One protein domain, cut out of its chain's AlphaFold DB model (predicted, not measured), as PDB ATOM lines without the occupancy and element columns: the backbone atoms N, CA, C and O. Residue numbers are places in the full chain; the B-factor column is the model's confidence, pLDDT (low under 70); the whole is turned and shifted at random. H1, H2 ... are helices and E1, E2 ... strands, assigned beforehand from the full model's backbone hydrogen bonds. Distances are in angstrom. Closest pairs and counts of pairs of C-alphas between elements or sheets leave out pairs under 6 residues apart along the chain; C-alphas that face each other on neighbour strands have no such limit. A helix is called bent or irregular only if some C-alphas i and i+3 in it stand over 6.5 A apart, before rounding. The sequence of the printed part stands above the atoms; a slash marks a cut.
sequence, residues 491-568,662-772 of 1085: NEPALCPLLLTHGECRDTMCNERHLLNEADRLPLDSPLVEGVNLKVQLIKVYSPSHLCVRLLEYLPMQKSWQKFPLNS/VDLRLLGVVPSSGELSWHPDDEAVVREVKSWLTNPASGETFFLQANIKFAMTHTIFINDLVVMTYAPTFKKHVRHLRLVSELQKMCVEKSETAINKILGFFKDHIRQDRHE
ATOM      1  N   ASN A 491     175.347 174.058  91.984       72.44
ATOM      2  CA  ASN A 491     176.603 174.356  91.300       72.44
ATOM      3  C   ASN A 491     177.867 174.141  92.155       72.44
ATOM      4  O   ASN A 491     178.952 174.031  91.577       72.44
ATOM      5  N   GLU A 492     177.761 174.007  93.481       79.00
ATOM      6  CA  GLU A 492     178.908 173.650  94.332       79.00
ATOM      7  C   GLU A 492     179.478 172.288  93.883       79.00
ATOM      8  O   GLU A 492     178.715 171.388  93.538       79.00
ATOM      9  N   PRO A 493     180.799 172.081  93.819       75.31
ATOM     10  CA  PRO A 493     181.357 170.867  93.224       75.31
ATOM     11  C   PRO A 493     181.226 169.657  94.150       75.31
ATOM     12  O   PRO A 493     180.913 168.558  93.698       75.31
ATOM     13  N   ALA A 494     181.419 169.856  95.452       82.25
ATOM     14  CA  ALA A 494     181.485 168.782  96.430       82.25
ATOM     15  C   ALA A 494     180.097 168.306  96.892       82.25
ATOM     16  O   ALA A 494     179.328 169.064  97.484       82.25
ATOM     17  N   LEU A 495     179.807 167.016  96.683       87.25
ATOM     18  CA  LEU A 495     178.697 166.333  97.353       87.25
ATOM     19  C   LEU A 495     178.982 166.151  98.849       87.25
ATOM     20  O   LEU A 495     180.117 165.856  99.252       87.25
ATOM     21  N   CYS A 496     177.912 166.254  99.640       87.00
ATOM     22  CA  CYS A 496     177.930 166.064 101.084       87.00
ATOM     23  C   CYS A 496     178.433 164.662 101.483       87.00
ATOM     24  O   CYS A 496     177.804 163.660 101.119       87.00
ATOM     25  N   PRO A 497     179.505 164.551 102.295       84.06
ATOM     26  CA  PRO A 497     180.023 163.259 102.747       84.06
ATOM     27  C   PRO A 497     179.004 162.405 103.515       84.06
ATOM     28  O   PRO A 497     179.083 161.181 103.453       84.06
ATOM     29  N   LEU A 498     178.031 163.024 104.201       82.38
ATOM     30  CA  LEU A 498     176.961 162.305 104.902       82.38
ATOM     31  C   LEU A 498     176.031 161.574 103.927       82.38
ATOM     32  O   LEU A 498     175.743 160.398 104.141       82.38
ATOM     33  N   LEU A 499     175.648 162.211 102.813       86.75
ATOM     34  CA  LEU A 499     174.873 161.553 101.754       86.75
ATOM     35  C   LEU A 499     175.648 160.377 101.148       86.75
ATOM     36  O   LEU A 499     175.087 159.303 100.958       86.75
ATOM     37  N   LEU A 500     176.954 160.541 100.922       86.75
ATOM     38  CA  LEU A 500     177.813 159.497 100.351       86.75
ATOM     39  C   LEU A 500     178.097 158.310 101.297       86.75
ATOM     40  O   LEU A 500     178.666 157.314 100.846       86.75
ATOM     41  N   THR A 501     177.764 158.408 102.589       83.25
ATOM     42  CA  THR A 501     177.992 157.348 103.597       83.25
ATOM     43  C   THR A 501     176.684 156.769 104.154       83.25
ATOM     44  O   THR A 501     176.611 155.572 104.417       83.25
ATOM     45  N   HIS A 502     175.639 157.588 104.304       80.75
ATOM     46  CA  HIS A 502     174.366 157.218 104.938       80.75
ATOM     47  C   HIS A 502     173.141 157.370 104.024       80.75
ATOM     48  O   HIS A 502     172.056 156.912 104.382       80.75
ATOM     49  N   GLY A 503     173.280 158.049 102.880       83.31
ATOM     50  CA  GLY A 503     172.163 158.419 102.003       83.31
ATOM     51  C   GLY A 503     171.254 159.523 102.559       83.31
ATOM     52  O   GLY A 503     170.275 159.881 101.915       83.31
ATOM     53  N   GLU A 504     171.564 160.081 103.733       81.31
ATOM     54  CA  GLU A 504     170.864 161.225 104.323       81.31
ATOM     55  C   GLU A 504     171.847 162.206 104.972       81.31
ATOM     56  O   GLU A 504     172.922 161.820 105.433       81.31
ATOM     57  N   CYS A 505     171.464 163.481 105.031       80.25
ATOM     58  CA  CYS A 505     172.169 164.513 105.778       80.25
ATOM     59  C   CYS A 505     171.221 165.080 106.838       80.25
ATOM     60  O   CYS A 505     170.138 165.556 106.504       80.25
ATOM     61  N   ARG A 506     171.615 165.003 108.114       68.38
ATOM     62  CA  ARG A 506     170.825 165.517 109.252       68.38
ATOM     63  C   ARG A 506     171.178 166.959 109.633       68.38
ATOM     64  O   ARG A 506     170.480 167.560 110.438       68.38
ATOM     65  N   ASP A 507     172.248 167.512 109.062       70.62
ATOM     66  CA  ASP A 507     172.638 168.905 109.269       70.62
ATOM     67  C   ASP A 507     171.742 169.826 108.425       70.62
ATOM     68  O   ASP A 507     171.930 169.970 107.212       70.62
ATOM     69  N   THR A 508     170.763 170.469 109.071       63.91
ATOM     70  CA  THR A 508     169.837 171.413 108.416       63.91
ATOM     71  C   THR A 508     170.526 172.692 107.927       63.91
ATOM     72  O   THR A 508     169.930 173.462 107.174       63.91
ATOM     73  N   MET A 509     171.798 172.895 108.289       65.31
ATOM     74  CA  MET A 509     172.657 174.001 107.871       65.31
ATOM     75  C   MET A 509     173.850 173.554 107.013       65.31
ATOM     76  O   MET A 509     174.777 174.346 106.811       65.31
ATOM     77  N   CYS A 510     173.829 172.326 106.481       75.94
ATOM     78  CA  CYS A 510     174.940 171.786 105.705       75.94
ATOM     79  C   CYS A 510     175.296 172.702 104.526       75.94
ATOM     80  O   CYS A 510     174.429 173.099 103.740       75.94
ATOM     81  N   ASN A 511     176.579 173.040 104.397       76.94
ATOM     82  CA  ASN A 511     177.081 173.908 103.327       76.94
ATOM     83  C   ASN A 511     177.445 173.139 102.045       76.94
ATOM     84  O   ASN A 511     177.722 173.767 101.030       76.94
ATOM     85  N   GLU A 512     177.453 171.807 102.098       83.88
ATOM     86  CA  GLU A 512     177.770 170.935 100.966       83.88
ATOM     87  C   GLU A 512     176.568 170.776 100.019       83.88
ATOM     88  O   GLU A 512     175.421 171.069 100.371       83.88
ATOM     89  N   ARG A 513     176.814 170.255  98.812       86.88
ATOM     90  CA  ARG A 513     175.757 169.997  97.834       86.88
ATOM     91  C   ARG A 513     174.932 168.758  98.198       86.88
ATOM     92  O   ARG A 513     175.477 167.692  98.499       86.88
ATOM     93  N   HIS A 514     173.609 168.904  98.100       87.19
ATOM     94  CA  HIS A 514     172.608 167.851  98.324       87.19
ATOM     95  C   HIS A 514     171.814 167.458  97.064       87.19
ATOM     96  O   HIS A 514     170.879 166.674  97.156       87.19
ATOM     97  N   LEU A 515     172.171 167.991  95.894       84.25
ATOM     98  CA  LEU A 515     171.527 167.692  94.612       84.25
ATOM     99  C   LEU A 515     172.572 167.168  93.631       84.25
ATOM    100  O   LEU A 515     173.661 167.737  93.544       84.25
ATOM    101  N   LEU A 516     172.252 166.112  92.888       83.31
ATOM    102  CA  LEU A 516     173.096 165.625  91.796       83.31
ATOM    103  C   LEU A 516     173.017 166.574  90.593       83.31
ATOM    104  O   LEU A 516     171.992 167.221  90.377       83.31
ATOM    105  N   ASN A 517     174.098 166.670  89.823       82.31
ATOM    106  CA  ASN A 517     174.148 167.444  88.585       82.31
ATOM    107  C   ASN A 517     174.807 166.636  87.454       82.31
ATOM    108  O   ASN A 517     175.424 165.599  87.688       82.31
ATOM    109  N   GLU A 518     174.693 167.125  86.217       80.25
ATOM    110  CA  GLU A 518     175.213 166.437  85.024       80.25
ATOM    111  C   GLU A 518     176.718 166.118  85.093       80.25
ATOM    112  O   GLU A 518     177.158 165.148  84.489       80.25
ATOM    113  N   ALA A 519     177.517 166.880  85.854       78.50
ATOM    114  CA  ALA A 519     178.955 166.631  85.983       78.50
ATOM    115  C   ALA A 519     179.294 165.446  86.910       78.50
ATOM    116  O   ALA A 519     180.420 164.945  86.866       78.50
ATOM    117  N   ASP A 520     178.347 164.972  87.730       83.12
ATOM    118  CA  ASP A 520     178.522 163.748  88.520       83.12
ATOM    119  C   ASP A 520     178.312 162.471  87.687       83.12
ATOM    120  O   ASP A 520     178.724 161.390  88.119       83.12
ATOM    121  N   ARG A 521     177.635 162.574  86.533       81.62
ATOM    122  CA  ARG A 521     177.302 161.427  85.677       81.62
ATOM    123  C   ARG A 521     178.533 160.892  84.963       81.62
ATOM    124  O   ARG A 521     179.383 161.646  84.496       81.62
ATOM    125  N   LEU A 522     178.582 159.570  84.817       80.88
ATOM    126  CA  LEU A 522     179.578 158.937  83.965       80.88
ATOM    127  C   LEU A 522     179.387 159.368  82.504       80.88
ATOM    128  O   LEU A 522     178.251 159.457  82.038       80.88
ATOM    129  N   PRO A 523     180.484 159.554  81.751       78.06
ATOM    130  CA  PRO A 523     180.432 159.521  80.297       78.06
ATOM    131  C   PRO A 523     179.849 158.185  79.819       78.06
ATOM    132  O   PRO A 523     180.188 157.139  80.375       78.06
ATOM    133  N   LEU A 524     179.033 158.223  78.764       72.44
ATOM    134  CA  LEU A 524     178.354 157.051  78.191       72.44
ATOM    135  C   LEU A 524     179.326 155.915  77.824       72.44
ATOM    136  O   LEU A 524     179.053 154.748  78.090       72.44
ATOM    137  N   ASP A 525     180.508 156.262  77.306       73.69
ATOM    138  CA  ASP A 525     181.555 155.308  76.912       73.69
ATOM    139  C   ASP A 525     182.381 154.752  78.095       73.69
ATOM    140  O   ASP A 525     183.390 154.065  77.904       73.69
ATOM    141  N   SER A 526     182.012 155.068  79.341       80.00
ATOM    142  CA  SER A 526     182.775 154.666  80.525       80.00
ATOM    143  C   SER A 526     182.664 153.158  80.797       80.00
ATOM    144  O   SER A 526     181.563 152.631  80.953       80.00
ATOM    145  N   PRO A 527     183.783 152.429  80.991       81.12
ATOM    146  CA  PRO A 527     183.754 150.997  81.305       81.12
ATOM    147  C   PRO A 527     183.287 150.683  82.744       81.12
ATOM    148  O   PRO A 527     183.319 149.526  83.164       81.12
ATOM    149  N   LEU A 528     182.898 151.694  83.527       85.50
ATOM    150  CA  LEU A 528     182.617 151.611  84.964       85.50
ATOM    151  C   LEU A 528     181.137 151.306  85.294       85.50
ATOM    152  O   LEU A 528     180.571 151.882  86.221       85.50
ATOM    153  N   VAL A 529     180.519 150.381  84.556       84.44
ATOM    154  CA  VAL A 529     179.097 149.994  84.704       84.44
ATOM    155  C   VAL A 529     178.860 148.892  85.755       84.44
ATOM    156  O   VAL A 529     179.794 148.200  86.175       84.44
ATOM    157  N   GLU A 530     177.604 148.698  86.192       85.88
ATOM    158  CA  GLU A 530     177.247 147.695  87.214       85.88
ATOM    159  C   GLU A 530     177.740 146.278  86.849       85.88
ATOM    160  O   GLU A 530     177.583 145.786  85.732       85.88
ATOM    161  N   GLY A 531     178.332 145.593  87.830       83.75
ATOM    162  CA  GLY A 531     178.780 144.206  87.733       83.75
ATOM    163  C   GLY A 531     180.152 143.998  87.081       83.75
ATOM    164  O   GLY A 531     180.706 142.902  87.215       83.75
ATOM    165  N   VAL A 532     180.748 145.024  86.462       88.06
ATOM    166  CA  VAL A 532     182.145 144.980  85.989       88.06
ATOM    167  C   VAL A 532     183.099 144.753  87.167       88.06
ATOM    168  O   VAL A 532     182.894 145.247  88.280       88.06
ATOM    169  N   ASN A 533     184.157 143.973  86.926       90.12
ATOM    170  CA  ASN A 533     185.222 143.763  87.904       90.12
ATOM    171  C   ASN A 533     186.432 144.636  87.569       90.12
ATOM    172  O   ASN A 533     186.879 144.663  86.427       90.12
ATOM    173  N   LEU A 534     186.987 145.304  88.575       92.88
ATOM    174  CA  LEU A 534     188.154 146.176  88.465       92.88
ATOM    175  C   LEU A 534     189.347 145.553  89.185       92.88
ATOM    176  O   LEU A 534     189.187 145.059  90.301       92.88
ATOM    177  N   LYS A 535     190.545 145.645  88.598       92.25
ATOM    178  CA  LYS A 535     191.803 145.608  89.350       92.25
ATOM    179  C   LYS A 535     192.160 147.019  89.765       92.25
ATOM    180  O   LYS A 535     192.227 147.916  88.923       92.25
ATOM    181  N   VAL A 536     192.429 147.194  91.050       93.31
ATOM    182  CA  VAL A 536     192.739 148.499  91.635       93.31
ATOM    183  C   VAL A 536     194.038 148.455  92.434       93.31
ATOM    184  O   VAL A 536     194.431 147.412  92.956       93.31
ATOM    185  N   GLN A 537     194.706 149.600  92.544       91.31
ATOM    186  CA  GLN A 537     195.818 149.814  93.464       91.31
ATOM    187  C   GLN A 537     195.336 150.669  94.632       91.31
ATOM    188  O   GLN A 537     194.833 151.772  94.415       91.31
ATOM    189  N   LEU A 538     195.513 150.197  95.869       92.31
ATOM    190  CA  LEU A 538     195.235 151.010  97.051       92.31
ATOM    191  C   LEU A 538     196.253 152.151  97.165       92.31
ATOM    192  O   LEU A 538     197.458 151.905  97.198       92.31
ATOM    193  N   ILE A 539     195.755 153.380  97.297       91.00
ATOM    194  CA  ILE A 539     196.565 154.569  97.583       91.00
ATOM    195  C   ILE A 539     196.445 154.944  99.057       91.00
ATOM    196  O   ILE A 539     197.453 155.090  99.756       91.00
ATOM    197  N   LYS A 540     195.209 155.061  99.553       89.44
ATOM    198  CA  LYS A 540     194.918 155.548 100.905       89.44
ATOM    199  C   LYS A 540     193.607 154.978 101.435       89.44
ATOM    200  O   LYS A 540     192.720 154.629 100.664       89.44
ATOM    201  N   VAL A 541     193.486 154.913 102.753       87.69
ATOM    202  CA  VAL A 541     192.241 154.606 103.468       87.69
ATOM    203  C   VAL A 541     191.876 155.869 104.246       87.69
ATOM    204  O   VAL A 541     192.738 156.396 104.949       87.69
ATOM    205  N   TYR A 542     190.652 156.378 104.097       82.94
ATOM    206  CA  TYR A 542     190.174 157.563 104.827       82.94
ATOM    207  C   TYR A 542     189.228 157.186 105.969       82.94
ATOM    208  O   TYR A 542     189.352 157.712 107.072       82.94
ATOM    209  N   SER A 543     188.315 156.247 105.726       79.12
ATOM    210  CA  SER A 543     187.393 155.697 106.727       79.12
ATOM    211  C   SER A 543     187.174 154.197 106.476       79.12
ATOM    212  O   SER A 543     187.668 153.679 105.469       79.12
ATOM    213  N   PRO A 544     186.438 153.474 107.342       77.50
ATOM    214  CA  PRO A 544     186.089 152.074 107.092       77.50
ATOM    215  C   PRO A 544     185.313 151.849 105.786       77.50
ATOM    216  O   PRO A 544     185.371 150.762 105.223       77.50
ATOM    217  N   SER A 545     184.610 152.870 105.288       83.62
ATOM    218  CA  SER A 545     183.785 152.805 104.076       83.62
ATOM    219  C   SER A 545     184.281 153.675 102.918       83.62
ATOM    220  O   SER A 545     183.672 153.642 101.851       83.62
ATOM    221  N   HIS A 546     185.386 154.414 103.080       88.94
ATOM    222  CA  HIS A 546     185.950 155.316 102.068       88.94
ATOM    223  C   HIS A 546     187.458 155.088 101.891       88.94
ATOM    224  O   HIS A 546     188.266 155.362 102.782       88.94
ATOM    225  N   LEU A 547     187.834 154.611 100.704       91.69
ATOM    226  CA  LEU A 547     189.209 154.378 100.270       91.69
ATOM    227  C   LEU A 547     189.530 155.230  99.031       91.69
ATOM    228  O   LEU A 547     188.638 155.615  98.284       91.69
ATOM    229  N   CYS A 548     190.815 155.482  98.786       94.00
ATOM    230  CA  CYS A 548     191.339 156.075  97.556       94.00
ATOM    231  C   CYS A 548     192.092 155.004  96.770       94.00
ATOM    232  O   CYS A 548     192.992 154.351  97.321       94.00
ATOM    233  N   VAL A 549     191.784 154.858  95.483       93.62
ATOM    234  CA  VAL A 549     192.438 153.878  94.608       93.62
ATOM    235  C   VAL A 549     192.838 154.463  93.257       93.62
ATOM    236  O   VAL A 549     192.279 155.461  92.810       93.62
ATOM    237  N   ARG A 550     193.784 153.797  92.587       91.19
ATOM    238  CA  ARG A 550     194.025 153.945  91.143       91.19
ATOM    239  C   ARG A 550     193.432 152.758  90.402       91.19
ATOM    240  O   ARG A 550     193.514 151.623  90.878       91.19
ATOM    241  N   LEU A 551     192.858 153.019  89.236       90.44
ATOM    242  CA  LEU A 551     192.309 151.996  88.352       90.44
ATOM    243  C   LEU A 551     193.438 151.408  87.495       90.44
ATOM    244  O   LEU A 551     194.213 152.157  86.909       90.44
ATOM    245  N   LEU A 552     193.557 150.077  87.447       89.25
ATOM    246  CA  LEU A 552     194.620 149.389  86.697       89.25
ATOM    247  C   LEU A 552     194.063 148.662  85.473       89.25
ATOM    248  O   LEU A 552     194.488 148.899  84.346       89.25
ATOM    249  N   GLU A 553     193.090 147.779  85.700       90.69
ATOM    250  CA  GLU A 553     192.461 146.958  84.663       90.69
ATOM    251  C   GLU A 553     190.965 146.791  84.956       90.69
ATOM    252  O   GLU A 553     190.552 146.854  86.113       90.69
ATOM    253  N   TYR A 554     190.153 146.528  83.937       89.62
ATOM    254  CA  TYR A 554     188.749 146.145  84.073       89.62
ATOM    255  C   TYR A 554     188.450 144.862  83.292       89.62
ATOM    256  O   TYR A 554     189.144 144.509  82.337       89.62
ATOM    257  N   LEU A 555     187.422 144.140  83.728       86.25
ATOM    258  CA  LEU A 555     186.947 142.899  83.129       86.25
ATOM    259  C   LEU A 555     185.473 143.073  82.737       86.25
ATOM    260  O   LEU A 555     184.602 142.973  83.610       86.25
ATOM    261  N   PRO A 556     185.181 143.337  81.450       75.88
ATOM    262  CA  PRO A 556     183.818 143.311  80.929       75.88
ATOM    263  C   PRO A 556     183.188 141.924  81.115       75.88
ATOM    264  O   PRO A 556     183.900 140.920  81.101       75.88
ATOM    265  N   MET A 557     181.856 141.866  81.215       63.88
ATOM    266  CA  MET A 557     181.069 140.674  81.592       63.88
ATOM    267  C   MET A 557     181.433 139.354  80.875       63.88
ATOM    268  O   MET A 557     181.162 138.287  81.416       63.88
ATOM    269  N   GLN A 558     182.016 139.403  79.669       59.09
ATOM    270  CA  GLN A 558     182.360 138.227  78.850       59.09
ATOM    271  C   GLN A 558     183.692 138.385  78.075       59.09
ATOM    272  O   GLN A 558     183.842 137.843  76.981       59.09
ATOM    273  N   LYS A 559     184.663 139.164  78.582       70.25
ATOM    274  CA  LYS A 559     185.940 139.445  77.879       70.25
ATOM    275  C   LYS A 559     187.170 139.146  78.753       70.25
ATOM    276  O   LYS A 559     187.045 138.726  79.897       70.25
ATOM    277  N   SER A 560     188.368 139.324  78.196       81.81
ATOM    278  CA  SER A 560     189.638 139.324  78.937       81.81
ATOM    279  C   SER A 560     189.850 140.641  79.701       81.81
ATOM    280  O   SER A 560     189.144 141.622  79.471       81.81
ATOM    281  N   TRP A 561     190.827 140.668  80.616       86.56
ATOM    282  CA  TRP A 561     191.228 141.894  81.315       86.56
ATOM    283  C   TRP A 561     191.759 142.940  80.325       86.56
ATOM    284  O   TRP A 561     192.676 142.657  79.553       86.56
ATOM    285  N   GLN A 562     191.200 144.146  80.381       87.00
ATOM    286  CA  GLN A 562     191.599 145.311  79.594       87.00
ATOM    287  C   GLN A 562     192.238 146.347  80.523       87.00
ATOM    288  O   GLN A 562     191.790 146.524  81.654       87.00
ATOM    289  N   LYS A 563     193.311 147.008  80.083       84.44
ATOM    290  CA  LYS A 563     194.016 148.010  80.898       84.44
ATOM    291  C   LYS A 563     193.327 149.363  80.803       84.44
ATOM    292  O   LYS A 563     192.924 149.763  79.714       84.44
ATOM    293  N   PHE A 564     193.275 150.092  81.913       81.00
ATOM    294  CA  PHE A 564     193.049 151.534  81.844       81.00
ATOM    295  C   PHE A 564     194.296 152.220  81.254       81.00
ATOM    296  O   PHE A 564     195.414 151.732  81.465       81.00
ATOM    297  N   PRO A 565     194.142 153.341  80.529       68.00
ATOM    298  CA  PRO A 565     195.273 154.134  80.065       68.00
ATOM    299  C   PRO A 565     195.991 154.780  81.261       68.00
ATOM    300  O   PRO A 565     195.621 155.854  81.730       68.00
ATOM    301  N   LEU A 566     197.034 154.120  81.774       61.56
ATOM    302  CA  LEU A 566     197.941 154.721  82.753       61.56
ATOM    303  C   LEU A 566     198.833 155.749  82.051       61.56
ATOM    304  O   LEU A 566     199.824 155.386  81.415       61.56
ATOM    305  N   ASN A 567     198.529 157.034  82.230       62.69
ATOM    306  CA  ASN A 567     199.408 158.115  81.798       62.69
ATOM    307  C   ASN A 567     200.601 158.277  82.757       62.69
ATOM    308  O   ASN A 567     200.718 159.256  83.485       62.69
ATOM    309  N   SER A 568     201.568 157.357  82.685       64.75
ATOM    310  CA  SER A 568     202.928 157.587  83.214       64.75
ATOM    311  C   SER A 568     203.570 158.852  82.612       64.75
ATOM    312  O   SER A 568     204.381 159.522  83.250       64.75
ATOM    313  N   VAL A 662     190.755 157.942  92.349       91.88
ATOM    314  CA  VAL A 662     189.285 157.873  92.433       91.88
ATOM    315  C   VAL A 662     188.855 157.393  93.822       91.88
ATOM    316  O   VAL A 662     189.508 156.527  94.420       91.88
ATOM    317  N   ASP A 663     187.744 157.932  94.336       93.81
ATOM    318  CA  ASP A 663     187.141 157.462  95.583       93.81
ATOM    319  C   ASP A 663     186.456 156.104  95.382       93.81
ATOM    320  O   ASP A 663     185.631 155.925  94.490       93.81
ATOM    321  N   LEU A 664     186.755 155.149  96.256       94.31
ATOM    322  CA  LEU A 664     186.126 153.835  96.314       94.31
ATOM    323  C   LEU A 664     185.322 153.736  97.614       94.31
ATOM    324  O   LEU A 664     185.887 153.870  98.704       94.31
ATOM    325  N   ARG A 665     184.010 153.506  97.512       93.12
ATOM    326  CA  ARG A 665     183.099 153.457  98.663       93.12
ATOM    327  C   ARG A 665     182.464 152.086  98.851       93.12
ATOM    328  O   ARG A 665     181.933 151.505  97.906       93.12
ATOM    329  N   LEU A 666     182.496 151.585 100.086       91.69
ATOM    330  CA  LEU A 666     181.852 150.327 100.465       91.69
ATOM    331  C   LEU A 666     180.374 150.584 100.799       91.69
ATOM    332  O   LEU A 666     180.047 151.258 101.776       91.69
ATOM    333  N   LEU A 667     179.473 150.059  99.971       90.44
ATOM    334  CA  LEU A 667     178.040 150.335 100.030       90.44
ATOM    335  C   LEU A 667     177.399 149.738 101.294       90.44
ATOM    336  O   LEU A 667     177.386 148.521 101.491       90.44
ATOM    337  N   GLY A 668     176.831 150.604 102.136       84.00
ATOM    338  CA  GLY A 668     176.155 150.206 103.375       84.00
ATOM    339  C   GLY A 668     177.073 149.855 104.540       84.00
ATOM    340  O   GLY A 668     176.571 149.427 105.576       84.00
ATOM    341  N   VAL A 669     178.388 150.009 104.384       84.62
ATOM    342  CA  VAL A 669     179.344 149.832 105.479       84.62
ATOM    343  C   VAL A 669     179.353 151.108 106.313       84.62
ATOM    344  O   VAL A 669     179.701 152.181 105.821       84.62
ATOM    345  N   VAL A 670     178.962 150.984 107.576       75.19
ATOM    346  CA  VAL A 670     178.942 152.073 108.559       75.19
ATOM    347  C   VAL A 670     179.670 151.597 109.813       75.19
ATOM    348  O   VAL A 670     179.543 150.426 110.164       75.19
ATOM    349  N   PRO A 671     180.451 152.431 110.512       67.81
ATOM    350  CA  PRO A 671     180.996 152.030 111.803       67.81
ATOM    351  C   PRO A 671     179.863 151.679 112.775       67.81
ATOM    352  O   PRO A 671     178.860 152.391 112.817       67.81
ATOM    353  N   SER A 672     180.027 150.633 113.589       58.28
ATOM    354  CA  SER A 672     179.124 150.313 114.712       58.28
ATOM    355  C   SER A 672     178.990 151.494 115.680       58.28
ATOM    356  O   SER A 672     177.995 151.648 116.387       58.28
ATOM    357  N   SER A 673     180.002 152.364 115.684       53.75
ATOM    358  CA  SER A 673     180.030 153.617 116.424       53.75
ATOM    359  C   SER A 673     179.259 154.784 115.797       53.75
ATOM    360  O   SER A 673     179.221 155.856 116.388       53.75
ATOM    361  N   GLY A 674     178.673 154.629 114.605       55.12
ATOM    362  CA  GLY A 674     178.025 155.727 113.869       55.12
ATOM    363  C   GLY A 674     178.989 156.803 113.341       55.12
ATOM    364  O   GLY A 674     178.555 157.804 112.771       55.12
ATOM    365  N   GLU A 675     180.294 156.599 113.521       61.81
ATOM    366  CA  GLU A 675     181.358 157.542 113.181       61.81
ATOM    367  C   GLU A 675     181.562 157.708 111.669       61.81
ATOM    368  O   GLU A 675     181.211 156.852 110.858       61.81
ATOM    369  N   LEU A 676     182.205 158.807 111.270       55.22
ATOM    370  CA  LEU A 676     182.553 159.068 109.864       55.22
ATOM    371  C   LEU A 676     184.008 158.732 109.520       55.22
ATOM    372  O   LEU A 676     184.355 158.618 108.343       55.22
ATOM    373  N   SER A 677     184.863 158.600 110.531       58.25
ATOM    374  CA  SER A 677     186.314 158.480 110.398       58.25
ATOM    375  C   SER A 677     186.891 157.553 111.459       58.25
ATOM    376  O   SER A 677     186.340 157.435 112.549       58.25
ATOM    377  N   TRP A 678     188.042 156.953 111.156       59.66
ATOM    378  CA  TRP A 678     188.881 156.290 112.153       59.66
ATOM    379  C   TRP A 678     189.334 157.273 113.250       59.66
ATOM    380  O   TRP A 678     189.482 158.472 112.990       59.66
ATOM    381  N   HIS A 679     189.601 156.775 114.457       54.06
ATOM    382  CA  HIS A 679     190.253 157.547 115.517       54.06
ATOM    383  C   HIS A 679     191.720 157.811 115.116       54.06
ATOM    384  O   HIS A 679     192.364 156.910 114.598       54.06
ATOM    385  N   PRO A 680     192.309 159.000 115.319       50.12
ATOM    386  CA  PRO A 680     193.730 159.221 115.020       50.12
ATOM    387  C   PRO A 680     194.746 158.209 115.590       50.12
ATOM    388  O   PRO A 680     195.722 157.923 114.900       50.12
ATOM    389  N   ASP A 681     194.505 157.591 116.755       48.22
ATOM    390  CA  ASP A 681     195.384 156.513 117.265       48.22
ATOM    391  C   ASP A 681     195.160 155.162 116.543       48.22
ATOM    392  O   ASP A 681     195.984 154.248 116.625       48.22
ATOM    393  N   ASP A 682     194.094 155.050 115.742       58.53
ATOM    394  CA  ASP A 682     193.857 153.944 114.810       58.53
ATOM    395  C   ASP A 682     194.779 154.011 113.582       58.53
ATOM    396  O   ASP A 682     194.565 153.269 112.623       58.53
ATOM    397  N   GLU A 683     195.844 154.826 113.571       63.19
ATOM    398  CA  GLU A 683     196.893 154.695 112.553       63.19
ATOM    399  C   GLU A 683     197.409 153.244 112.497       63.19
ATOM    400  O   GLU A 683     197.712 152.738 111.418       63.19
ATOM    401  N   ALA A 684     197.405 152.532 113.632       64.88
ATOM    402  CA  ALA A 684     197.648 151.094 113.702       64.88
ATOM    403  C   ALA A 684     196.610 150.254 112.928       64.88
ATOM    404  O   ALA A 684     197.009 149.357 112.189       64.88
ATOM    405  N   VAL A 685     195.308 150.555 113.027       70.62
ATOM    406  CA  VAL A 685     194.237 149.859 112.282       70.62
ATOM    407  C   VAL A 685     194.270 150.220 110.801       70.62
ATOM    408  O   VAL A 685     194.182 149.345 109.950       70.62
ATOM    409  N   VAL A 686     194.470 151.492 110.459       76.56
ATOM    410  CA  VAL A 686     194.649 151.946 109.073       76.56
ATOM    411  C   VAL A 686     195.873 151.271 108.444       76.56
ATOM    412  O   VAL A 686     195.827 150.862 107.283       76.56
ATOM    413  N   ARG A 687     196.953 151.091 109.213       78.06
ATOM    414  CA  ARG A 687     198.156 150.344 108.821       78.06
ATOM    415  C   ARG A 687     197.900 148.834 108.731       78.06
ATOM    416  O   ARG A 687     198.433 148.211 107.818       78.06
ATOM    417  N   GLU A 688     197.069 148.261 109.600       80.19
ATOM    418  CA  GLU A 688     196.640 146.854 109.579       80.19
ATOM    419  C   GLU A 688     195.772 146.562 108.341       80.19
ATOM    420  O   GLU A 688     196.147 145.719 107.524       80.19
ATOM    421  N   VAL A 689     194.719 147.347 108.099       83.62
ATOM    422  CA  VAL A 689     193.883 147.302 106.886       83.62
ATOM    423  C   VAL A 689     194.726 147.509 105.629       83.62
ATOM    424  O   VAL A 689     194.595 146.763 104.656       83.62
ATOM    425  N   LYS A 690     195.654 148.477 105.636       85.88
ATOM    426  CA  LYS A 690     196.607 148.654 104.533       85.88
ATOM    427  C   LYS A 690     197.478 147.411 104.353       85.88
ATOM    428  O   LYS A 690     197.642 146.977 103.221       85.88
ATOM    429  N   SER A 691     197.973 146.789 105.426       84.38
ATOM    430  CA  SER A 691     198.790 145.571 105.342       84.38
ATOM    431  C   SER A 691     198.031 144.399 104.711       84.38
ATOM    432  O   SER A 691     198.567 143.770 103.801       84.38
ATOM    433  N   TRP A 692     196.761 144.187 105.081       85.81
ATOM    434  CA  TRP A 692     195.888 143.172 104.480       85.81
ATOM    435  C   TRP A 692     195.729 143.364 102.968       85.81
ATOM    436  O   TRP A 692     195.660 142.391 102.220       85.81
ATOM    437  N   LEU A 693     195.686 144.622 102.518       86.50
ATOM    438  CA  LEU A 693     195.454 144.997 101.123       86.50
ATOM    439  C   LEU A 693     196.744 145.183 100.301       86.50
ATOM    440  O   LEU A 693     196.670 145.212  99.073       86.50
ATOM    441  N   THR A 694     197.918 145.322 100.931       81.44
ATOM    442  CA  THR A 694     199.196 145.576 100.229       81.44
ATOM    443  C   THR A 694     200.282 144.527 100.454       81.44
ATOM    444  O   THR A 694     201.295 144.571  99.762       81.44
ATOM    445  N   ASN A 695     200.125 143.621 101.420       72.50
ATOM    446  CA  ASN A 695     201.099 142.567 101.703       72.50
ATOM    447  C   ASN A 695     200.411 141.332 102.331       72.50
ATOM    448  O   ASN A 695     200.596 141.073 103.524       72.50
ATOM    449  N   PRO A 696     199.584 140.584 101.568       65.69
ATOM    450  CA  PRO A 696     199.041 139.314 102.039       65.69
ATOM    451  C   PRO A 696     200.183 138.355 102.405       65.69
ATOM    452  O   PRO A 696     201.244 138.369 101.788       65.69
ATOM    453  N   ALA A 697     199.980 137.518 103.424       57.97
ATOM    454  CA  ALA A 697     201.070 136.813 104.110       57.97
ATOM    455  C   ALA A 697     201.801 135.723 103.287       57.97
ATOM    456  O   ALA A 697     202.749 135.115 103.790       57.97
ATOM    457  N   SER A 698     201.393 135.465 102.040       54.69
ATOM    458  CA  SER A 698     202.143 134.657 101.077       54.69
ATOM    459  C   SER A 698     202.862 135.560 100.069       54.69
ATOM    460  O   SER A 698     202.270 136.473  99.502       54.69
ATOM    461  N   GLY A 699     204.141 135.276  99.788       57.62
ATOM    462  CA  GLY A 699     204.945 135.968  98.763       57.62
ATOM    463  C   GLY A 699     204.533 135.644  97.318       57.62
ATOM    464  O   GLY A 699     205.385 135.477  96.448       57.62
ATOM    465  N   GLU A 700     203.234 135.474  97.087       64.81
ATOM    466  CA  GLU A 700     202.598 135.152  95.815       64.81
ATOM    467  C   GLU A 700     202.160 136.436  95.098       64.81
ATOM    468  O   GLU A 700     201.934 137.482  95.708       64.81
ATOM    469  N   THR A 701     201.996 136.368  93.777       75.56
ATOM    470  CA  THR A 701     201.433 137.487  93.018       75.56
ATOM    471  C   THR A 701     199.959 137.676  93.379       75.56
ATOM    472  O   THR A 701     199.134 136.769  93.217       75.56
ATOM    473  N   PHE A 702     199.618 138.874  93.856       86.00
ATOM    474  CA  PHE A 702     198.260 139.242  94.250       86.00
ATOM    475  C   PHE A 702     197.787 140.516  93.539       86.00
ATOM    476  O   PHE A 702     198.588 141.293  93.020       86.00
ATOM    477  N   PHE A 703     196.473 140.735  93.518       89.50
ATOM    478  CA  PHE A 703     195.859 142.005  93.130       89.50
ATOM    479  C   PHE A 703     194.570 142.251  93.922       89.50
ATOM    480  O   PHE A 703     193.978 141.316  94.462       89.50
ATOM    481  N   LEU A 704     194.123 143.506  93.983       92.62
ATOM    482  CA  LEU A 704     192.840 143.865  94.585       92.62
ATOM    483  C   LEU A 704     191.751 143.868  93.515       92.62
ATOM    484  O   LEU A 704     191.894 144.549  92.502       92.62
ATOM    485  N   GLN A 705     190.676 143.118  93.750       93.38
ATOM    486  CA  GLN A 705     189.500 143.050  92.891       93.38
ATOM    487  C   GLN A 705     188.308 143.747  93.547       93.38
ATOM    488  O   GLN A 705     187.907 143.392  94.656       93.38
ATOM    489  N   ALA A 706     187.703 144.688  92.832       93.44
ATOM    490  CA  ALA A 706     186.464 145.354  93.221       93.44
ATOM    491  C   ALA A 706     185.347 145.019  92.218       93.44
ATOM    492  O   ALA A 706     185.622 144.877  91.027       93.44
ATOM    493  N   ASN A 707     184.100 144.886  92.678       91.88
ATOM    494  CA  ASN A 707     182.934 144.678  91.811       91.88
ATOM    495  C   ASN A 707     181.995 145.886  91.907       91.88
ATOM    496  O   ASN A 707     181.532 146.210  93.003       91.88
ATOM    497  N   ILE A 708     181.756 146.554  90.777       92.25
ATOM    498  CA  ILE A 708     180.992 147.806  90.724       92.25
ATOM    499  C   ILE A 708     179.514 147.536  91.003       92.25
ATOM    500  O   ILE A 708     178.921 146.628  90.417       92.25
ATOM    501  N   LYS A 709     178.904 148.360  91.861       91.56
ATOM    502  CA  LYS A 709     177.446 148.464  91.978       91.56
ATOM    503  C   LYS A 709     176.868 149.626  91.198       91.56
ATOM    504  O   LYS A 709     175.920 149.429  90.453       91.56
ATOM    505  N   PHE A 710     177.474 150.791  91.334       91.00
ATOM    506  CA  PHE A 710     177.295 151.928  90.443       91.00
ATOM    507  C   PHE A 710     178.515 152.838  90.607       91.00
ATOM    508  O   PHE A 710     179.316 152.659  91.534       91.00
ATOM    509  N   ALA A 711     178.672 153.804  89.717       90.06
ATOM    510  CA  ALA A 711     179.741 154.784  89.790       90.06
ATOM    511  C   ALA A 711     179.202 156.184  89.476       90.06
ATOM    512  O   ALA A 711     178.133 156.336  88.895       90.06
ATOM    513  N   MET A 712     179.974 157.182  89.885       88.69
ATOM    514  CA  MET A 712     179.874 158.605  89.565       88.69
ATOM    515  C   MET A 712     181.265 159.053  89.078       88.69
ATOM    516  O   MET A 712     182.253 158.369  89.367       88.69
ATOM    517  N   THR A 713     181.387 160.202  88.407       82.75
ATOM    518  CA  THR A 713     182.632 160.685  87.751       82.75
ATOM    519  C   THR A 713     183.897 160.569  88.614       82.75
ATOM    520  O   THR A 713     184.984 160.293  88.108       82.75
ATOM    521  N   HIS A 714     183.764 160.757  89.931       83.06
ATOM    522  CA  HIS A 714     184.874 160.723  90.888       83.06
ATOM    523  C   HIS A 714     184.697 159.701  92.026       83.06
ATOM    524  O   HIS A 714     185.489 159.696  92.968       83.06
ATOM    525  N   THR A 715     183.670 158.841  91.991       91.25
ATOM    526  CA  THR A 715     183.359 157.921  93.103       91.25
ATOM    527  C   THR A 715     182.725 156.618  92.624       91.25
ATOM    528  O   THR A 715     181.683 156.634  91.981       91.25
ATOM    529  N   ILE A 716     183.299 155.476  92.995       93.88
ATOM    530  CA  ILE A 716     182.815 154.136  92.634       93.88
ATOM    531  C   ILE A 716     182.263 153.448  93.885       93.88
ATOM    532  O   ILE A 716     182.983 153.281  94.872       93.88
ATOM    533  N   PHE A 717     181.005 153.008  93.841       94.19
ATOM    534  CA  PHE A 717     180.370 152.250  94.919       94.19
ATOM    535  C   PHE A 717     180.458 150.747  94.651       94.19
ATOM    536  O   PHE A 717     180.110 150.265  93.571       94.19
ATOM    537  N   ILE A 718     180.910 149.993  95.653       94.44
ATOM    538  CA  ILE A 718     181.131 148.543  95.579       94.44
ATOM    539  C   ILE A 718     180.564 147.845  96.814       94.44
ATOM    540  O   ILE A 718     180.456 148.445  97.878       94.44
ATOM    541  N   ASN A 719     180.249 146.554  96.705       90.81
ATOM    542  CA  ASN A 719     179.811 145.773  97.870       90.81
ATOM    543  C   ASN A 719     180.966 145.382  98.808       90.81
ATOM    544  O   ASN A 719     180.756 145.285 100.012       90.81
ATOM    545  N   ASP A 720     182.143 145.072  98.258       91.44
ATOM    546  CA  ASP A 720     183.298 144.537  98.991       91.44
ATOM    547  C   ASP A 720     184.569 144.641  98.130       91.44
ATOM    548  O   ASP A 720     184.491 144.573  96.897       91.44
ATOM    549  N   LEU A 721     185.730 144.769  98.776       93.50
ATOM    550  CA  LEU A 721     187.051 144.779  98.143       93.50
ATOM    551  C   LEU A 721     187.772 143.468  98.472       93.50
ATOM    552  O   LEU A 721     187.939 143.116  99.639       93.50
ATOM    553  N   VAL A 722     188.202 142.737  97.446       92.81
ATOM    554  CA  VAL A 722     188.678 141.355  97.591       92.81
ATOM    555  C   VAL A 722     190.150 141.244  97.213       92.81
ATOM    556  O   VAL A 722     190.545 141.626  96.113       92.81
ATOM    557  N   VAL A 723     190.968 140.666  98.091       91.69
ATOM    558  CA  VAL A 723     192.361 140.319  97.776       91.69
ATOM    559  C   VAL A 723     192.371 139.000  97.008       91.69
ATOM    560  O   VAL A 723     191.908 137.975  97.514       91.69
ATOM    561  N   MET A 724     192.901 139.021  95.787       89.56
ATOM    562  CA  MET A 724     193.026 137.856  94.914       89.56
ATOM    563  C   MET A 724     194.484 137.403  94.860       89.56
ATOM    564  O   MET A 724     195.323 138.141  94.346       89.56
ATOM    565  N   THR A 725     194.798 136.193  95.331       87.88
ATOM    566  CA  THR A 725     196.142 135.592  95.211       87.88
ATOM    567  C   THR A 725     196.166 134.551  94.095       87.88
ATOM    568  O   THR A 725     195.154 133.912  93.798       87.88
ATOM    569  N   TYR A 726     197.298 134.389  93.411       84.88
ATOM    570  CA  TYR A 726     197.474 133.316  92.430       84.88
ATOM    571  C   TYR A 726     197.820 131.997  93.126       84.88
ATOM    572  O   TYR A 726     198.915 131.873  93.660       84.88
ATOM    573  N   ALA A 727     196.934 130.996  93.069       82.31
ATOM    574  CA  ALA A 727     197.203 129.665  93.611       82.31
ATOM    575  C   ALA A 727     197.922 128.793  92.557       82.31
ATOM    576  O   ALA A 727     197.270 128.329  91.608       82.31
ATOM    577  N   PRO A 728     199.235 128.498  92.695       79.50
ATOM    578  CA  PRO A 728     200.001 127.835  91.635       79.50
ATOM    579  C   PRO A 728     199.500 126.417  91.343       79.50
ATOM    580  O   PRO A 728     199.452 126.002  90.185       79.50
ATOM    581  N   THR A 729     199.051 125.708  92.384       81.81
ATOM    582  CA  THR A 729     198.493 124.346  92.330       81.81
ATOM    583  C   THR A 729     197.290 124.232  91.393       81.81
ATOM    584  O   THR A 729     197.142 123.230  90.699       81.81
ATOM    585  N   PHE A 730     196.444 125.265  91.343       78.69
ATOM    586  CA  PHE A 730     195.213 125.279  90.544       78.69
ATOM    587  C   PHE A 730     195.330 126.114  89.263       78.69
ATOM    588  O   PHE A 730     194.387 126.139  88.471       78.69
ATOM    589  N   LYS A 731     196.461 126.812  89.064       80.75
ATOM    590  CA  LYS A 731     196.690 127.797  87.989       80.75
ATOM    591  C   LYS A 731     195.564 128.835  87.862       80.75
ATOM    592  O   LYS A 731     195.206 129.254  86.763       80.75
ATOM    593  N   LYS A 732     194.971 129.223  88.993       83.31
ATOM    594  CA  LYS A 732     193.824 130.137  89.074       83.31
ATOM    595  C   LYS A 732     194.028 131.129  90.212       83.31
ATOM    596  O   LYS A 732     194.624 130.794  91.233       83.31
ATOM    597  N   HIS A 733     193.492 132.333  90.042       83.19
ATOM    598  CA  HIS A 733     193.386 133.279  91.146       83.19
ATOM    599  C   HIS A 733     192.238 132.878  92.074       83.19
ATOM    600  O   HIS A 733     191.143 132.555  91.611       83.19
ATOM    601  N   VAL A 734     192.497 132.907  93.376       86.50
ATOM    602  CA  VAL A 734     191.541 132.571  94.434       86.50
ATOM    603  C   VAL A 734     191.323 133.775  95.344       86.50
ATOM    604  O   VAL A 734     192.186 134.643  95.468       86.50
ATOM    605  N   ARG A 735     190.148 133.840  95.974       87.94
ATOM    606  CA  ARG A 735     189.816 134.880  96.953       87.94
ATOM    607  C   ARG A 735     190.548 134.564  98.255       87.94
ATOM    608  O   ARG A 735     190.232 133.557  98.882       87.94
ATOM    609  N   HIS A 736     191.508 135.399  98.637       84.50
ATOM    610  CA  HIS A 736     192.274 135.247  99.874       84.50
ATOM    611  C   HIS A 736     191.588 135.945 101.054       84.50
ATOM    612  O   HIS A 736     191.424 135.347 102.112       84.50
ATOM    613  N   LEU A 737     191.153 137.193 100.855       88.50
ATOM    614  CA  LEU A 737     190.581 138.043 101.901       88.50
ATOM    615  C   LEU A 737     189.438 138.894 101.335       88.50
ATOM    616  O   LEU A 737     189.504 139.346 100.192       88.50
ATOM    617  N   ARG A 738     188.398 139.103 102.145       90.81
ATOM    618  CA  ARG A 738     187.272 140.013 101.886       90.81
ATOM    619  C   ARG A 738     187.327 141.152 102.889       90.81
ATOM    620  O   ARG A 738     187.241 140.889 104.087       90.81
ATOM    621  N   LEU A 739     187.483 142.387 102.419       89.44
ATOM    622  CA  LEU A 739     187.699 143.536 103.294       89.44
ATOM    623  C   LEU A 739     186.530 143.729 104.265       89.44
ATOM    624  O   LEU A 739     186.765 143.874 105.460       89.44
ATOM    625  N   VAL A 740     185.283 143.655 103.788       87.94
ATOM    626  CA  VAL A 740     184.101 143.819 104.653       87.94
ATOM    627  C   VAL A 740     184.050 142.745 105.743       87.94
ATOM    628  O   VAL A 740     183.746 143.061 106.887       87.94
ATOM    629  N   SER A 741     184.410 141.497 105.432       86.44
ATOM    630  CA  SER A 741     184.406 140.401 106.414       86.44
ATOM    631  C   SER A 741     185.495 140.525 107.486       86.44
ATOM    632  O   SER A 741     185.322 139.988 108.578       86.44
ATOM    633  N   GLU A 742     186.601 141.219 107.206       84.56
ATOM    634  CA  GLU A 742     187.602 141.554 108.228       84.56
ATOM    635  C   GLU A 742     187.220 142.820 109.008       84.56
ATOM    636  O   GLU A 742     187.324 142.827 110.233       84.56
ATOM    637  N   LEU A 743     186.681 143.850 108.341       80.50
ATOM    638  CA  LEU A 743     186.168 145.061 108.997       80.50
ATOM    639  C   LEU A 743     185.015 144.759 109.965       80.50
ATOM    640  O   LEU A 743     184.962 145.347 111.037       80.50
ATOM    641  N   GLN A 744     184.147 143.789 109.662       78.00
ATOM    642  CA  GLN A 744     183.094 143.330 110.582       78.00
ATOM    643  C   GLN A 744     183.629 142.751 111.907       78.00
ATOM    644  O   GLN A 744     182.874 142.614 112.864       78.00
ATOM    645  N   LYS A 745     184.929 142.439 112.001       74.38
ATOM    646  CA  LYS A 745     185.604 142.052 113.255       74.38
ATOM    647  C   LYS A 745     186.144 143.267 114.034       74.38
ATOM    648  O   LYS A 745     186.760 143.084 115.081       74.38
ATOM    649  N   MET A 746     185.958 144.481 113.510       67.75
ATOM    650  CA  MET A 746     186.523 145.750 113.985       67.75
ATOM    651  C   MET A 746     185.451 146.853 114.061       67.75
ATOM    652  O   MET A 746     185.532 147.841 113.338       67.75
ATOM    653  N   CYS A 747     184.443 146.690 114.925       63.69
ATOM    654  CA  CYS A 747     183.447 147.730 115.248       63.69
ATOM    655  C   CYS A 747     182.816 148.425 114.018       63.69
ATOM    656  O   CYS A 747     182.640 149.646 113.996       63.69
ATOM    657  N   VAL A 748     182.498 147.647 112.979       72.12
ATOM    658  CA  VAL A 748     181.884 148.099 111.723       72.12
ATOM    659  C   VAL A 748     180.737 147.164 111.353       72.12
ATOM    660  O   VAL A 748     180.879 145.942 111.345       72.12
ATOM    661  N   GLU A 749     179.610 147.754 110.981       75.00
ATOM    662  CA  GLU A 749     178.360 147.082 110.656       75.00
ATOM    663  C   GLU A 749     177.937 147.305 109.203       75.00
ATOM    664  O   GLU A 749     178.410 148.197 108.492       75.00
ATOM    665  N   LYS A 750     177.006 146.462 108.751       82.88
ATOM    666  CA  LYS A 750     176.364 146.598 107.447       82.88
ATOM    667  C   LYS A 750     174.913 147.030 107.645       82.88
ATOM    668  O   LYS A 750     174.098 146.250 108.124       82.88
ATOM    669  N   SER A 751     174.596 148.259 107.249       83.50
ATOM    670  CA  SER A 751     173.272 148.863 107.415       83.50
ATOM    671  C   SER A 751     172.475 148.825 106.114       83.50
ATOM    672  O   SER A 751     172.742 149.586 105.184       83.50
ATOM    673  N   GLU A 752     171.451 147.971 106.050       87.06
ATOM    674  CA  GLU A 752     170.520 147.921 104.910       87.06
ATOM    675  C   GLU A 752     169.769 149.247 104.723       87.06
ATOM    676  O   GLU A 752     169.551 149.691 103.596       87.06
ATOM    677  N   THR A 753     169.465 149.943 105.821       85.19
ATOM    678  CA  THR A 753     168.887 151.292 105.799       85.19
ATOM    679  C   THR A 753     169.789 152.280 105.058       85.19
ATOM    680  O   THR A 753     169.290 153.057 104.245       85.19
ATOM    681  N   ALA A 754     171.109 152.238 105.285       85.19
ATOM    682  CA  ALA A 754     172.058 153.085 104.564       85.19
ATOM    683  C   ALA A 754     172.142 152.702 103.075       85.19
ATOM    684  O   ALA A 754     172.118 153.587 102.224       85.19
ATOM    685  N   ILE A 755     172.153 151.401 102.742       89.88
ATOM    686  CA  ILE A 755     172.115 150.920 101.345       89.88
ATOM    687  C   ILE A 755     170.893 151.492 100.618       89.88
ATOM    688  O   ILE A 755     171.034 152.111  99.565       89.88
ATOM    689  N   ASN A 756     169.706 151.330 101.201       90.38
ATOM    690  CA  ASN A 756     168.448 151.753 100.591       90.38
ATOM    691  C   ASN A 756     168.356 153.278 100.437       90.38
ATOM    692  O   ASN A 756     167.860 153.752  99.415       90.38
ATOM    693  N   LYS A 757     168.871 154.056 101.398       89.81
ATOM    694  CA  LYS A 757     168.923 155.526 101.299       89.81
ATOM    695  C   LYS A 757     169.917 156.001 100.236       89.81
ATOM    696  O   LYS A 757     169.557 156.854  99.429       89.81
ATOM    697  N   ILE A 758     171.119 155.421 100.170       90.81
ATOM    698  CA  ILE A 758     172.118 155.744  99.133       90.81
ATOM    699  C   ILE A 758     171.555 155.419  97.742       90.81
ATOM    700  O   ILE A 758     171.524 156.287  96.874       90.81
ATOM    701  N   LEU A 759     171.047 154.200  97.534       90.44
ATOM    702  CA  LEU A 759     170.446 153.804  96.256       90.44
ATOM    703  C   LEU A 759     169.201 154.635  95.914       90.44
ATOM    704  O   LEU A 759     168.952 154.891  94.741       90.44
ATOM    705  N   GLY A 760     168.439 155.079  96.917       88.94
ATOM    706  CA  GLY A 760     167.317 156.002  96.752       88.94
ATOM    707  C   GLY A 760     167.746 157.388  96.264       88.94
ATOM    708  O   GLY A 760     167.101 157.933  95.375       88.94
ATOM    709  N   PHE A 761     168.851 157.924  96.789       88.12
ATOM    710  CA  PHE A 761     169.416 159.214  96.381       88.12
ATOM    711  C   PHE A 761     169.976 159.190  94.948       88.12
ATOM    712  O   PHE A 761     169.720 160.099  94.166       88.12
ATOM    713  N   PHE A 762     170.681 158.120  94.571       87.75
ATOM    714  CA  PHE A 762     171.247 157.949  93.222       87.75
ATOM    715  C   PHE A 762     170.272 157.320  92.206       87.75
ATOM    716  O   PHE A 762     170.644 157.069  91.059       87.75
ATOM    717  N   LYS A 763     169.017 157.062  92.600       83.69
ATOM    718  CA  LYS A 763     168.046 156.231  91.867       83.69
ATOM    719  C   LYS A 763     167.831 156.644  90.414       83.69
ATOM    720  O   LYS A 763     167.750 155.774  89.552       83.69
ATOM    721  N   ASP A 764     167.727 157.942  90.148       71.88
ATOM    722  CA  ASP A 764     167.433 158.439  88.801       71.88
ATOM    723  C   ASP A 764     168.659 158.370  87.882       71.88
ATOM    724  O   ASP A 764     168.508 158.096  86.696       71.88
ATOM    725  N   HIS A 765     169.867 158.494  88.441       72.25
ATOM    726  CA  HIS A 765     171.119 158.309  87.699       72.25
ATOM    727  C   HIS A 765     171.337 156.818  87.379       72.25
ATOM    728  O   HIS A 765     171.525 156.456  86.223       72.25
ATOM    729  N   ILE A 766     171.149 155.929  88.365       70.19
ATOM    730  CA  ILE A 766     171.244 154.462  88.195       70.19
ATOM    731  C   ILE A 766     170.215 153.916  87.179       70.19
ATOM    732  O   ILE A 766     170.412 152.857  86.579       70.19
ATOM    733  N   ARG A 767     169.076 154.596  86.999       60.78
ATOM    734  CA  ARG A 767     168.009 154.163  86.081       60.78
ATOM    735  C   ARG A 767     168.304 154.452  84.612       60.78
ATOM    736  O   ARG A 767     167.849 153.672  83.778       60.78
ATOM    737  N   GLN A 768     169.024 155.526  84.296       52.66
ATOM    738  CA  GLN A 768     169.304 155.901  82.906       52.66
ATOM    739  C   GLN A 768     170.359 154.974  82.280       52.66
ATOM    740  O   GLN A 768     170.083 154.408  81.223       52.66
ATOM    741  N   ASP A 769     171.431 154.645  83.017       49.66
ATOM    742  CA  ASP A 769     172.439 153.629  82.642       49.66
ATOM    743  C   ASP A 769     171.819 152.287  82.190       49.66
ATOM    744  O   ASP A 769     172.370 151.560  81.361       49.66
ATOM    745  N   ARG A 770     170.655 151.929  82.750       49.12
ATOM    746  CA  ARG A 770     169.954 150.666  82.468       49.12
ATOM    747  C   ARG A 770     169.055 150.702  81.235       49.12
ATOM    748  O   ARG A 770     168.742 149.633  80.720       49.12
ATOM    749  N   HIS A 771     168.615 151.873  80.778       43.16
ATOM    750  CA  HIS A 771     167.754 151.976  79.596       43.16
ATOM    751  C   HIS A 771     168.549 151.949  78.288       43.16
ATOM    752  O   HIS A 771     168.064 151.402  77.300       43.16
ATOM    753  N   GLU A 772     169.776 152.469  78.285       43.34
ATOM    754  CA  GLU A 772     170.613 152.531  77.081       43.34
ATOM    755  C   GLU A 772     171.367 151.212  76.838       43.34
ATOM    756  O   GLU A 772     171.415 150.728  75.709       43.34
TER     757      GLU A 772
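Overview. This is residues 491 to 568 and 662 to 772 of the 1085 residues of an uncharacterized protein of Drosophila willistoni (UniProt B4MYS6). A small closed barrel of five strands, E1, E2, E3, E6 and E5 round the ring, makes the core, and the hairpin of E6 and E7 runs on past the ring at one end of the domain. H2 lies lengthwise outside the barrel over E1 and H3 lies over E6, while H1 and H4 pack together at another side, near the long loop of residues 503 to 532, and H5 follows H4. The printed part has 189 residues with five named helices and eight named strands, in the order H1 E1 E2 E3 E4 H2 E5 E6 E7 H3 E8 H4 H5; the class is mixed, helices and strands. The barrel is mixed, with E3 and E6 parallel and its other neighbour pairs antiparallel, and E4 and E8 make a separate antiparallel pair. The whole is compact, with a radius of gyration of the C-alphas of 17.1 A and spans of 56 by 44 by 33 A.

Along the chain. H1 is residues 499 to 502, beginning with C-alpha 499 at (174.873, 161.553, 101.754). E1, residues 533 to 543, is 22.4 A long and bends by 88 degrees at residue 539; E2, residues 546 to 555, is 22.7 A long and bends by 82 degrees at residue 552. After the cut come E3, residues 662 to 666, and E4, residues 669 to 671; E3 runs on into E4 across a break of 2 residues, at 78 degrees. H2, residues 680 to 694, is 20.9 A long and irregular, but only just: C-alphas 681 and 684 are 6.9 A apart. E5, residues 702 to 712, is 27.1 A long and bends by 83 degrees at residue 709. E6, residues 715 to 727, is 31.5 A long, begins at C-alpha 715 at (183.359, 157.921, 93.103) and bends by 73 degrees at residue 719. E7 is residues 732 to 738, H3 residues 739 to 743 and E8 residues 748 to 750. H4, residues 752 to 761, is 14.2 A long, and H5, residues 763 to 772, is 15.5 A long, ending with C-alpha 772 at (170.613, 152.531, 77.081).

Arrangement. In the barrel, E1 and E2 form a hairpin, with N 535 and O 553 at 2.8 A. E2 and E3 are antiparallel, with N 664 and O 547 at 2.8 A. E3 and E6 are parallel, with N 716 and O 663 at 2.8 A. E5, E6 and E7 are a meander, each strand the antiparallel neighbour of the one before, with N 705 and O 722 at 2.8 A and N 736 and O 723 at 2.8 A. E5 and E1 close the ring, with N 534 and O 706 at 2.8 A. H2 is on the barrel, outside it, at a height over the sheet of 8.8 A; it runs along E1, at 4 degrees on the local plane, and the closest C-alphas of the two are those of Val 541 and Val 686, 6.7 A apart. H3 is outside the barrel and over E6; their closest C-alphas, of Leu 721 and Leu 739, are 5.3 A apart. H1 and H4 touch, with the closest C-alphas, of His 502 and Ala 754, 4.7 A apart. H5 is on the barrel, with 8 pairs of C-alphas within 10 A; the closest C-alphas of H5 and E5 are those of Ile 766 and Phe 710, 6.9 A apart. E4 and E8 are antiparallel, with N 749 and O 670 at 2.8 A. Every O i to N i+4 pair is within hydrogen-bond range in H3 and H4, but 9 of 11 in H2 and 1 of 6 in H5, which has 3 of 7 O i to N i+3 pairs within range; H1 is too short for an O i to N i+4 pair.

Size, cuts and confidence. The two C-alphas farthest apart, those of Met 509 and Thr 729, are 58.1 A apart. Residues 569 to 661 are not printed, and C-alphas 568 and 662 are 16.5 A apart across this cut. The link from H1 to E1, 30 residues, is long. The mean pLDDT of the printed part is 80.0; 36 residues are under 70, among them residues 671 to 684, 696 to 700 and 767 to 772.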